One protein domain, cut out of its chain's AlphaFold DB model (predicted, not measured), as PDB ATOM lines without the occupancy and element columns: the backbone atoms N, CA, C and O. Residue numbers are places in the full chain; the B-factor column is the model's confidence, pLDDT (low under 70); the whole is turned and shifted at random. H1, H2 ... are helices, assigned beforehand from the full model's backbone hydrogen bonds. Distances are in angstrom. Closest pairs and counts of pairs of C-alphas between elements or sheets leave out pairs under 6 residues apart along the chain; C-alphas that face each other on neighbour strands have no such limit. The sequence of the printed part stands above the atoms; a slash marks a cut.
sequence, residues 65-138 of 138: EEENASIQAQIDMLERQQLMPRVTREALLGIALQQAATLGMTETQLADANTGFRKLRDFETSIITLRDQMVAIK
ATOM      1  N   GLU A  65     177.239 194.985 188.180       90.44
ATOM      2  CA  GLU A  65     178.610 194.577 188.461       90.44
ATOM      3  C   GLU A  65     179.053 193.402 187.580       90.44
ATOM      4  O   GLU A  65     180.144 193.440 187.011       90.44
ATOM      5  N   GLU A  66     178.214 192.374 187.423       92.12
ATOM      6  CA  GLU A  66     178.505 191.223 186.557       92.12
ATOM      7  C   GLU A  66     178.547 191.609 185.078       92.12
ATOM      8  O   GLU A  66     179.365 191.083 184.316       92.12
ATOM      9  N   GLU A  67     177.683 192.529 184.655       91.44
ATOM     10  CA  GLU A  67     177.680 193.018 183.284       91.44
ATOM     11  C   GLU A  67     178.949 193.823 182.987       91.44
ATOM     12  O   GLU A  67     179.671 193.497 182.039       91.44
ATOM     13  N   ASN A  68     179.310 194.759 183.869       92.56
ATOM     14  CA  ASN A  68     180.557 195.518 183.782       92.56
ATOM     15  C   ASN A  68     181.794 194.616 183.811       92.56
ATOM     16  O   ASN A  68     182.704 194.800 183.002       92.56
ATOM     17  N   ALA A  69     181.826 193.608 184.685       93.12
ATOM     18  CA  ALA A  69     182.915 192.636 184.729       93.12
ATOM     19  C   ALA A  69     183.021 191.841 183.417       93.12
ATOM     20  O   ALA A  69     184.124 191.584 182.934       93.12
ATOM     21  N   SER A  70     181.886 191.488 182.802       92.62
ATOM     22  CA  SER A  70     181.874 190.775 181.523       92.62
ATOM     23  C   SER A  70     182.369 191.629 180.354       92.62
ATOM     24  O   SER A  70     183.020 191.102 179.451       92.62
ATOM     25  N   ILE A  71     182.106 192.937 180.371       93.69
ATOM     26  CA  ILE A  71     182.611 193.867 179.356       93.69
ATOM     27  C   ILE A  71     184.098 194.145 179.581       93.69
ATOM     28  O   ILE A  71     184.881 194.097 178.632       93.69
ATOM     29  N   GLN A  72     184.518 194.336 180.833       94.62
ATOM     30  CA  GLN A  72     185.931 194.503 181.168       94.62
ATOM     31  C   GLN A  72     186.753 193.280 180.741       94.62
ATOM     32  O   GLN A  72     187.802 193.431 180.123       94.62
ATOM     33  N   ALA A  73     186.247 192.064 180.966       94.38
ATOM     34  CA  ALA A  73     186.905 190.843 180.507       94.38
ATOM     35  C   ALA A  73     187.034 190.770 178.971       94.38
ATOM     36  O   ALA A  73     188.030 190.255 178.463       94.38
ATOM     37  N   GLN A  74     186.056 191.298 178.224       95.06
ATOM     38  CA  GLN A  74     186.136 191.394 176.762       95.06
ATOM     39  C   GLN A  74     187.202 192.400 176.316       95.06
ATOM     40  O   GLN A  74     187.985 192.089 175.420       95.06
ATOM     41  N   ILE A  75     187.278 193.567 176.963       93.81
ATOM     42  CA  ILE A  75     188.336 194.560 176.719       93.81
ATOM     43  C   ILE A  75     189.707 193.932 176.981       93.81
ATOM     44  O   ILE A  75     190.572 193.976 176.110       93.81
ATOM     45  N   ASP A  76     189.886 193.279 178.129       93.81
ATOM     46  CA  ASP A  76     191.149 192.642 178.507       93.81
ATOM     47  C   ASP A  76     191.544 191.534 177.521       93.81
ATOM     48  O   ASP A  76     192.716 191.382 177.175       93.81
ATOM     49  N   MET A  77     190.572 190.752 177.041       93.62
ATOM     50  CA  MET A  77     190.805 189.721 176.030       93.62
ATOM     51  C   MET A  77     191.292 190.330 174.713       93.62
ATOM     52  O   MET A  77     192.274 189.846 174.150       93.62
ATOM     53  N   LEU A  78     190.637 191.391 174.235       92.38
ATOM     54  CA  LEU A  78     191.035 192.089 173.014       92.38
ATOM     55  C   LEU A  78     192.416 192.738 173.166       92.38
ATOM     56  O   LEU A  78     193.255 192.623 172.274       92.38
ATOM     57  N   GLU A  79     192.687 193.383 174.301       92.25
ATOM     58  CA  GLU A  79     193.979 194.017 174.569       92.25
ATOM     59  C   GLU A  79     195.113 192.985 174.663       92.25
ATOM     60  O   GLU A  79     196.195 193.237 174.138       92.25
ATOM     61  N   ARG A  80     194.866 191.791 175.221       90.31
ATOM     62  CA  ARG A  80     195.843 190.682 175.243       90.31
ATOM     63  C   ARG A  80     196.158 190.102 173.867       90.31
ATOM     64  O   ARG A  80     197.249 189.574 173.674       90.31
ATOM     65  N   GLN A  81     195.215 190.152 172.926       89.62
ATOM     66  CA  GLN A  81     195.460 189.701 171.551       89.62
ATOM     67  C   GLN A  81     196.402 190.643 170.796       89.62
ATOM     68  O   GLN A  81     197.019 190.238 169.811       89.62
ATOM     69  N   GLN A  82     196.531 191.889 171.251       88.31
ATOM     70  CA  GLN A  82     197.449 192.851 170.667       88.31
ATOM     71  C   GLN A  82     198.831 192.743 171.311       88.31
ATOM     72  O   GLN A  82     198.987 192.819 172.524       88.31
ATOM     73  N   LEU A  83     199.864 192.647 170.474       86.38
ATOM     74  CA  LEU A  83     201.261 192.683 170.927       86.38
ATOM     75  C   LEU A  83     201.661 194.061 171.479       86.38
ATOM     76  O   LEU A  83     202.608 194.167 172.255       86.38
ATOM     77  N   MET A  84     200.968 195.124 171.057       90.50
ATOM     78  CA  MET A  84     201.282 196.500 171.440       90.50
ATOM     79  C   MET A  84     200.375 196.991 172.578       90.50
ATOM     80  O   MET A  84     199.147 196.948 172.429       90.50
ATOM     81  N   PRO A  85     200.951 197.548 173.665       91.69
ATOM     82  CA  PRO A  85     200.185 198.204 174.719       91.69
ATOM     83  C   PRO A  85     199.290 199.314 174.164       91.69
ATOM     84  O   PRO A  85     199.647 199.987 173.194       91.69
ATOM     85  N   ARG A  86     198.147 199.549 174.817       90.94
ATOM     86  CA  ARG A  86     197.172 200.572 174.410       90.94
ATOM     87  C   ARG A  86     197.803 201.947 174.191       90.94
ATOM     88  O   ARG A  86     197.617 202.529 173.132       90.94
ATOM     89  N   VAL A  87     198.613 202.415 175.141       92.25
ATOM     90  CA  VAL A  87     199.288 203.723 175.048       92.25
ATOM     91  C   VAL A  87     200.131 203.858 173.774       92.25
ATOM     92  O   VAL A  87     200.149 204.908 173.141       92.25
ATOM     93  N   THR A  88     200.782 202.773 173.348       93.75
ATOM     94  CA  THR A  88     201.575 202.748 172.117       93.75
ATOM     95  C   THR A  88     200.675 202.836 170.887       93.75
ATOM     96  O   THR A  88     200.988 203.564 169.950       93.75
ATOM     97  N   ARG A  89     199.540 202.127 170.887       93.88
ATOM     98  CA  ARG A  89     198.570 202.141 169.781       93.88
ATOM     99  C   ARG A  89     197.950 203.527 169.602       93.88
ATOM    100  O   ARG A  89     197.943 204.045 168.487       93.88
ATOM    101  N   GLU A  90     197.534 204.153 170.699       92.88
ATOM    102  CA  GLU A  90     197.005 205.520 170.711       92.88
ATOM    103  C   GLU A  90     198.042 206.535 170.207       92.88
ATOM    104  O   GLU A  90     197.725 207.373 169.361       92.88
ATOM    105  N   ALA A  91     199.301 206.417 170.646       95.50
ATOM    106  CA  ALA A  91     200.379 207.285 170.180       95.50
ATOM    107  C   ALA A  91     200.635 207.142 168.669       95.50
ATOM    108  O   ALA A  91     200.742 208.147 167.968       95.50
ATOM    109  N   LEU A  92     200.696 205.911 168.147       94.56
ATOM    110  CA  LEU A  92     200.913 205.664 166.718       94.56
ATOM    111  C   LEU A  92     199.772 206.212 165.856       94.56
ATOM    112  O   LEU A  92     200.037 206.838 164.829       94.56
ATOM    113  N   LEU A  93     198.518 206.013 166.274       96.00
ATOM    114  CA  LEU A  93     197.361 206.587 165.584       96.00
ATOM    115  C   LEU A  93     197.412 208.117 165.595       96.00
ATOM    116  O   LEU A  93     197.209 208.733 164.552       96.00
ATOM    117  N   GLY A  94     197.730 208.725 166.741       96.06
ATOM    118  CA  GLY A  94     197.863 210.177 166.866       96.06
ATOM    119  C   GLY A  94     198.943 210.752 165.947       96.06
ATOM    120  O   GLY A  94     198.687 211.713 165.223       96.06
ATOM    121  N   ILE A  95     200.122 210.122 165.908       96.50
ATOM    122  CA  ILE A  95     201.220 210.522 165.016       96.50
ATOM    123  C   ILE A  95     200.797 210.401 163.548       96.50
ATOM    124  O   ILE A  95     201.017 211.329 162.769       96.50
ATOM    125  N   ALA A  96     200.169 209.286 163.164       96.38
ATOM    126  CA  ALA A  96     199.724 209.061 161.791       96.38
ATOM    127  C   ALA A  96     198.666 210.089 161.351       96.38
ATOM    128  O   ALA A  96     198.756 210.631 160.251       96.38
ATOM    129  N   LEU A  97     197.707 210.408 162.226       96.62
ATOM    130  CA  LEU A  97     196.696 211.439 161.983       96.62
ATOM    131  C   LEU A  97     197.318 212.830 161.840       96.62
ATOM    132  O   LEU A  97     196.963 213.570 160.925       96.62
ATOM    133  N   GLN A  98     198.275 213.180 162.703       96.94
ATOM    134  CA  GLN A  98     198.971 214.462 162.622       96.94
ATOM    135  C   GLN A  98     199.759 214.589 161.311       96.94
ATOM    136  O   GLN A  98     199.682 215.620 160.645       96.94
ATOM    137  N   GLN A  99     200.477 213.539 160.906       96.12
ATOM    138  CA  GLN A  99     201.197 213.516 159.632       96.12
ATOM    139  C   GLN A  99     200.241 213.628 158.439       96.12
ATOM    140  O   GLN A  99     200.474 214.445 157.548       96.12
ATOM    141  N   ALA A 100     199.133 212.883 158.436       96.56
ATOM    142  CA  ALA A 100     198.121 213.000 157.388       96.56
ATOM    143  C   ALA A 100     197.565 214.426 157.290       96.56
ATOM    144  O   ALA A 100     197.507 214.977 156.191       96.56
ATOM    145  N   ALA A 101     197.276 215.067 158.425       96.19
ATOM    146  CA  ALA A 101     196.828 216.456 158.454       96.19
ATOM    147  C   ALA A 101     197.870 217.418 157.854       96.19
ATOM    148  O   ALA A 101     197.505 218.293 157.071       96.19
ATOM    149  N   THR A 102     199.170 217.235 158.137       97.25
ATOM    150  CA  THR A 102     200.233 218.057 157.517       97.25
ATOM    151  C   THR A 102     200.341 217.877 156.003       97.25
ATOM    152  O   THR A 102     200.786 218.787 155.308       97.25
ATOM    153  N   LEU A 103     199.898 216.731 155.485       96.12
ATOM    154  CA  LEU A 103     199.846 216.421 154.056       96.12
ATOM    155  C   LEU A 103     198.492 216.782 153.416       96.12
ATOM    156  O   LEU A 103     198.280 216.497 152.240       96.12
ATOM    157  N   GLY A 104     197.569 217.389 154.170       96.75
ATOM    158  CA  GLY A 104     196.226 217.729 153.693       96.75
ATOM    159  C   GLY A 104     195.314 216.518 153.464       96.75
ATOM    160  O   GLY A 104     194.329 216.628 152.739       96.75
ATOM    161  N   MET A 105     195.631 215.366 154.059       96.88
ATOM    162  CA  MET A 105     194.816 214.154 153.994       96.88
ATOM    163  C   MET A 105     193.846 214.069 155.176       96.88
ATOM    164  O   MET A 105     194.207 214.316 156.326       96.88
ATOM    165  N   THR A 106     192.616 213.649 154.893       96.94
ATOM    166  CA  THR A 106     191.617 213.290 155.912       96.94
ATOM    167  C   THR A 106     191.906 211.916 156.525       96.94
ATOM    168  O   THR A 106     192.602 211.091 155.931       96.94
ATOM    169  N   GLU A 107     191.322 211.632 157.693       95.38
ATOM    170  CA  GLU A 107     191.406 210.308 158.330       95.38
ATOM    171  C   GLU A 107     190.878 209.197 157.413       95.38
ATOM    172  O   GLU A 107     191.512 208.153 157.304       95.38
ATOM    173  N   THR A 108     189.773 209.435 156.700       96.12
ATOM    174  CA  THR A 108     189.220 208.469 155.741       96.12
ATOM    175  C   THR A 108     190.211 208.175 154.620       96.12
ATOM    176  O   THR A 108     190.495 207.017 154.340       96.12
ATOM    177  N   GLN A 109     190.819 209.211 154.035       96.69
ATOM    178  CA  GLN A 109     191.836 209.032 152.994       96.69
ATOM    179  C   GLN A 109     193.080 208.304 153.523       96.69
ATOM    180  O   GLN A 109     193.655 207.477 152.814       96.69
ATOM    181  N   LEU A 110     193.494 208.577 154.763       96.62
ATOM    182  CA  LEU A 110     194.581 207.849 155.417       96.62
ATOM    183  C   LEU A 110     194.210 206.378 155.636       96.62
ATOM    184  O   LEU A 110     195.022 205.498 155.356       96.62
ATOM    185  N   ALA A 111     192.997 206.101 156.110       96.69
ATOM    186  CA  ALA A 111     192.499 204.750 156.305       96.69
ATOM    187  C   ALA A 111     192.424 203.988 154.984       96.69
ATOM    188  O   ALA A 111     192.836 202.833 154.942       96.69
ATOM    189  N   ASP A 112     191.979 204.614 153.896       96.50
ATOM    190  CA  ASP A 112     191.945 204.013 152.559       96.50
ATOM    191  C   ASP A 112     193.353 203.702 152.037       96.50
ATOM    192  O   ASP A 112     193.598 202.599 151.542       96.50
ATOM    193  N   ALA A 113     194.303 204.622 152.231       95.50
ATOM    194  CA  ALA A 113     195.686 204.474 151.781       95.50
ATOM    195  C   ALA A 113     196.538 203.536 152.660       95.50
ATOM    196  O   ALA A 113     197.524 202.972 152.184       95.50
ATOM    197  N   ASN A 114     196.190 203.358 153.938       96.31
ATOM    198  CA  ASN A 114     196.985 202.605 154.905       96.31
ATOM    199  C   ASN A 114     196.143 201.565 155.659       96.31
ATOM    200  O   ASN A 114     195.525 201.831 156.691       96.31
ATOM    201  N   THR A 115     196.211 200.321 155.183       95.94
ATOM    202  CA  THR A 115     195.529 199.172 155.799       95.94
ATOM    203  C   THR A 115     195.947 198.927 157.255       95.94
ATOM    204  O   THR A 115     195.126 198.469 158.048       95.94
ATOM    205  N   GLY A 116     197.201 199.209 157.627       93.56
ATOM    206  CA  GLY A 116     197.676 199.058 159.007       93.56
ATOM    207  C   GLY A 116     197.028 200.073 159.947       93.56
ATOM    208  O   GLY A 116     196.524 199.692 161.002       93.56
ATOM    209  N   PHE A 117     196.966 201.336 159.518       96.31
ATOM    210  CA  PHE A 117     196.240 202.393 160.222       96.31
ATOM    211  C   PHE A 117     194.761 202.031 160.380       96.31
ATOM    212  O   PHE A 117     194.254 202.058 161.498       96.31
ATOM    213  N   ARG A 118     194.096 201.612 159.293       96.88
ATOM    214  CA  ARG A 118     192.679 201.213 159.315       96.88
ATOM    215  C   ARG A 118     192.409 200.130 160.357       96.88
ATOM    216  O   ARG A 118     191.603 200.337 161.252       96.88
ATOM    217  N   LYS A 119     193.155 199.020 160.317       94.31
ATOM    218  CA  LYS A 119     192.992 197.913 161.278       94.31
ATOM    219  C   LYS A 119     193.204 198.354 162.725       94.31
ATOM    220  O   LYS A 119     192.484 197.912 163.616       94.31
ATOM    221  N   LEU A 120     194.208 199.197 162.963       94.06
ATOM    222  CA  LEU A 120     194.494 199.704 164.300       94.06
ATOM    223  C   LEU A 120     193.380 200.635 164.793       94.06
ATOM    224  O   LEU A 120     192.999 200.578 165.961       94.06
ATOM    225  N   ARG A 121     192.827 201.448 163.890       95.12
ATOM    226  CA  ARG A 121     191.716 202.350 164.167       95.12
ATOM    227  C   ARG A 121     190.420 201.595 164.450       95.12
ATOM    228  O   ARG A 121     189.773 201.891 165.448       95.12
ATOM    229  N   ASP A 122     190.090 200.590 163.645       94.81
ATOM    230  CA  ASP A 122     188.915 199.729 163.836       94.81
ATOM    231  C   ASP A 122     188.961 199.013 165.194       94.81
ATOM    232  O   ASP A 122     187.957 198.913 165.909       94.81
ATOM    233  N   PHE A 123     190.152 198.549 165.583       94.69
ATOM    234  CA  PHE A 123     190.363 197.942 166.889       94.69
ATOM    235  C   PHE A 123     190.112 198.943 168.029       94.69
ATOM    236  O   PHE A 123     189.376 198.620 168.959       94.69
ATOM    237  N   GLU A 124     190.663 200.161 167.965       94.25
ATOM    238  CA  GLU A 124     190.391 201.181 168.995       94.25
ATOM    239  C   GLU A 124     188.910 201.554 169.065       94.25
ATOM    240  O   GLU A 124     188.359 201.676 170.156       94.25
ATOM    241  N   THR A 125     188.236 201.670 167.920       94.50
ATOM    242  CA  THR A 125     186.791 201.924 167.871       94.50
ATOM    243  C   THR A 125     186.002 200.820 168.582       94.50
ATOM    244  O   THR A 125     185.060 201.110 169.322       94.50
ATOM    245  N   SER A 126     186.418 199.560 168.431       94.06
ATOM    246  CA  SER A 126     185.809 198.418 169.131       94.06
ATOM    247  C   SER A 126     185.978 198.521 170.650       94.06
ATOM    248  O   SER A 126     185.025 198.314 171.401       94.06
ATOM    249  N   ILE A 127     187.171 198.901 171.113       94.31
ATOM    250  CA  ILE A 127     187.447 199.105 172.539       94.31
ATOM    251  C   ILE A 127     186.642 200.287 173.104       94.31
ATOM    252  O   ILE A 127     186.103 200.184 174.205       94.31
ATOM    253  N   ILE A 128     186.548 201.400 172.372       93.69
ATOM    254  CA  ILE A 128     185.753 202.572 172.774       93.69
ATOM    255  C   ILE A 128     184.281 202.182 172.918       93.69
ATOM    256  O   ILE A 128     183.683 202.452 173.952       93.69
ATOM    257  N   THR A 129     183.743 201.446 171.943       95.44
ATOM    258  CA  THR A 129     182.347 200.989 171.954       95.44
ATOM    259  C   THR A 129     182.041 200.147 173.196       95.44
ATOM    260  O   THR A 129     181.026 200.359 173.854       95.44
ATOM    261  N   LEU A 130     182.935 199.221 173.563       94.38
ATOM    262  CA  LEU A 130     182.790 198.415 174.781       94.38
ATOM    263  C   LEU A 130     182.829 199.280 176.050       94.38
ATOM    264  O   LEU A 130     182.053 199.066 176.977       94.38
ATOM    265  N   ARG A 131     183.691 200.299 176.107       92.75
ATOM    266  CA  ARG A 131     183.727 201.216 177.259       92.75
ATOM    267  C   ARG A 131     182.471 202.075 177.356       92.75
ATOM    268  O   ARG A 131     181.976 202.277 178.462       92.75
ATOM    269  N   ASP A 132     181.934 202.526 176.230       94.12
ATOM    270  CA  ASP A 132     180.685 203.289 176.199       94.12
ATOM    271  C   ASP A 132     179.511 202.444 176.714       94.12
ATOM    272  O   ASP A 132     178.675 202.948 177.463       94.12
ATOM    273  N   GLN A 133     179.498 201.137 176.418       92.12
ATOM    274  CA  GLN A 133     178.531 200.203 177.009       92.12
ATOM    275  C   GLN A 133     178.642 200.151 178.538       92.12
ATOM    276  O   GLN A 133     177.622 200.240 179.213       92.12
ATOM    277  N   MET A 134     179.854 200.095 179.107       90.25
ATOM    278  CA  MET A 134     180.034 200.131 180.571       90.25
ATOM    279  C   MET A 134     179.516 201.429 181.199       90.25
ATOM    280  O   MET A 134     179.007 201.429 182.318       90.25
ATOM    281  N   VAL A 135     179.664 202.560 180.502       90.19
ATOM    282  CA  VAL A 135     179.146 203.849 180.982       90.19
ATOM    283  C   VAL A 135     177.619 203.879 180.931       90.19
ATOM    284  O   VAL A 135     177.008 204.429 181.843       90.19
ATOM    285  N   ALA A 136     177.015 203.269 179.909       88.50
ATOM    286  CA  ALA A 136     175.569 203.240 179.702       88.50
ATOM    287  C   ALA A 136     174.802 202.316 180.669       88.50
ATOM    288  O   ALA A 136     173.589 202.454 180.783       88.50
ATOM    289  N   ILE A 137     175.484 201.392 181.355       83.00
ATOM    290  CA  ILE A 137     174.874 200.455 182.322       83.00
ATOM    291  C   ILE A 137     174.619 201.116 183.703       83.00
ATOM    292  O   ILE A 137     174.003 200.513 184.579       83.00
ATOM    293  N   LYS A 138     175.063 202.364 183.908       64.19
ATOM    294  CA  LYS A 138     174.842 203.140 185.144       64.19
ATOM    295  C   LYS A 138     173.434 203.716 185.243       64.19
ATOM    296  O   LYS A 138     172.929 203.756 186.387       64.19
TER     297      LYS A 138
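AT A GLANCE: This is residues 65 to 138 of the 138 residues of an uncharacterized protein of candidate division Zixibacteria bacterium RBG_16_53_22 (UniProt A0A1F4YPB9). One long helix, H4, makes a spine: H1 packs side by side with its later part and runs the opposite way, while H2 crosses its earlier part at a steep angle. The short helix H3 sits at the end where H4 begins, packing on H2 and making a corner with H4. The printed part has 74 residues with four named helices, in the order H1, H2, H3, H4, and no named strand; the class is all helix. It is loose, with a radius of gyration of the C-alphas of 14.5 A, and elongated, with spans of 46 by 26 by 18 A.

HOW THE PARTS SIT: Going along from the first printed residue, find H1 in residues 65 to 81, H2 in residues 86 to 102, H3 in residues 107 to 113 and H4 in residues 115 to 136. H1 touches H4, at residues 127 to 134 of H4 alone; look at the closest C-alphas, those of Asn 68 and Met 134, 5.6 A apart. Their lines stand at a shallow tilt of 12 degrees, opposite ways. H1 and H2 are close but not clearly touching, with the C-alphas of Glu 79 and Arg 86 closest at 7.3 A. Their steep tilt of 67 degrees is only just short of about perpendicular, and they run the same way. H1 and H3 are apart. H2 touches H3 with residues 97 to 100 alone; the closest C-alphas are those of Leu 97 and Glu 107, 6.5 A apart, and the two helices are about perpendicular, at 90 degrees. H2 touches H4 with residues 89 to 96 alone, at a steep tilt of 58 degrees, opposite ways; the closest C-alphas are those of Leu 93 and Phe 117, 6.9 A apart. H3 and H4 touch only at the corner, where the C-alphas of Ala 111 and Arg 118 are closest at 4.6 A. H4 is the hub, touching three other helices. In H1, H2, H3 and H4 every O i to N i+4 pair is within hydrogen-bond range.

IN THESE COORDINATES: Find C-alpha 65 at (178.610, 194.577, 188.461); from there H1 runs 24.4 A to C-alpha 81. H2 begins at C-alpha 86, at (197.172, 200.572, 174.410), and measures 24.5 A to C-alpha 102. H3 measures 9.8 A from C-alpha 107 to C-alpha 113. H4, the longest helix, runs 31.4 A from C-alpha 115 to C-alpha 136 at (175.569, 203.240, 179.702).

THE WHOLE: The two C-alphas farthest apart are those of Glu 66 and Leu 103, 46.3 A, while the first and last printed C-alphas, 65 and 138, are 9.9 A apart. The printed part has no cut, and the links H1 to H2, H2 to H3 and H3 to H4 are tight. The mean pLDDT of the printed part is 93.5; look at residue 138, the chain's last, for the one value under 70.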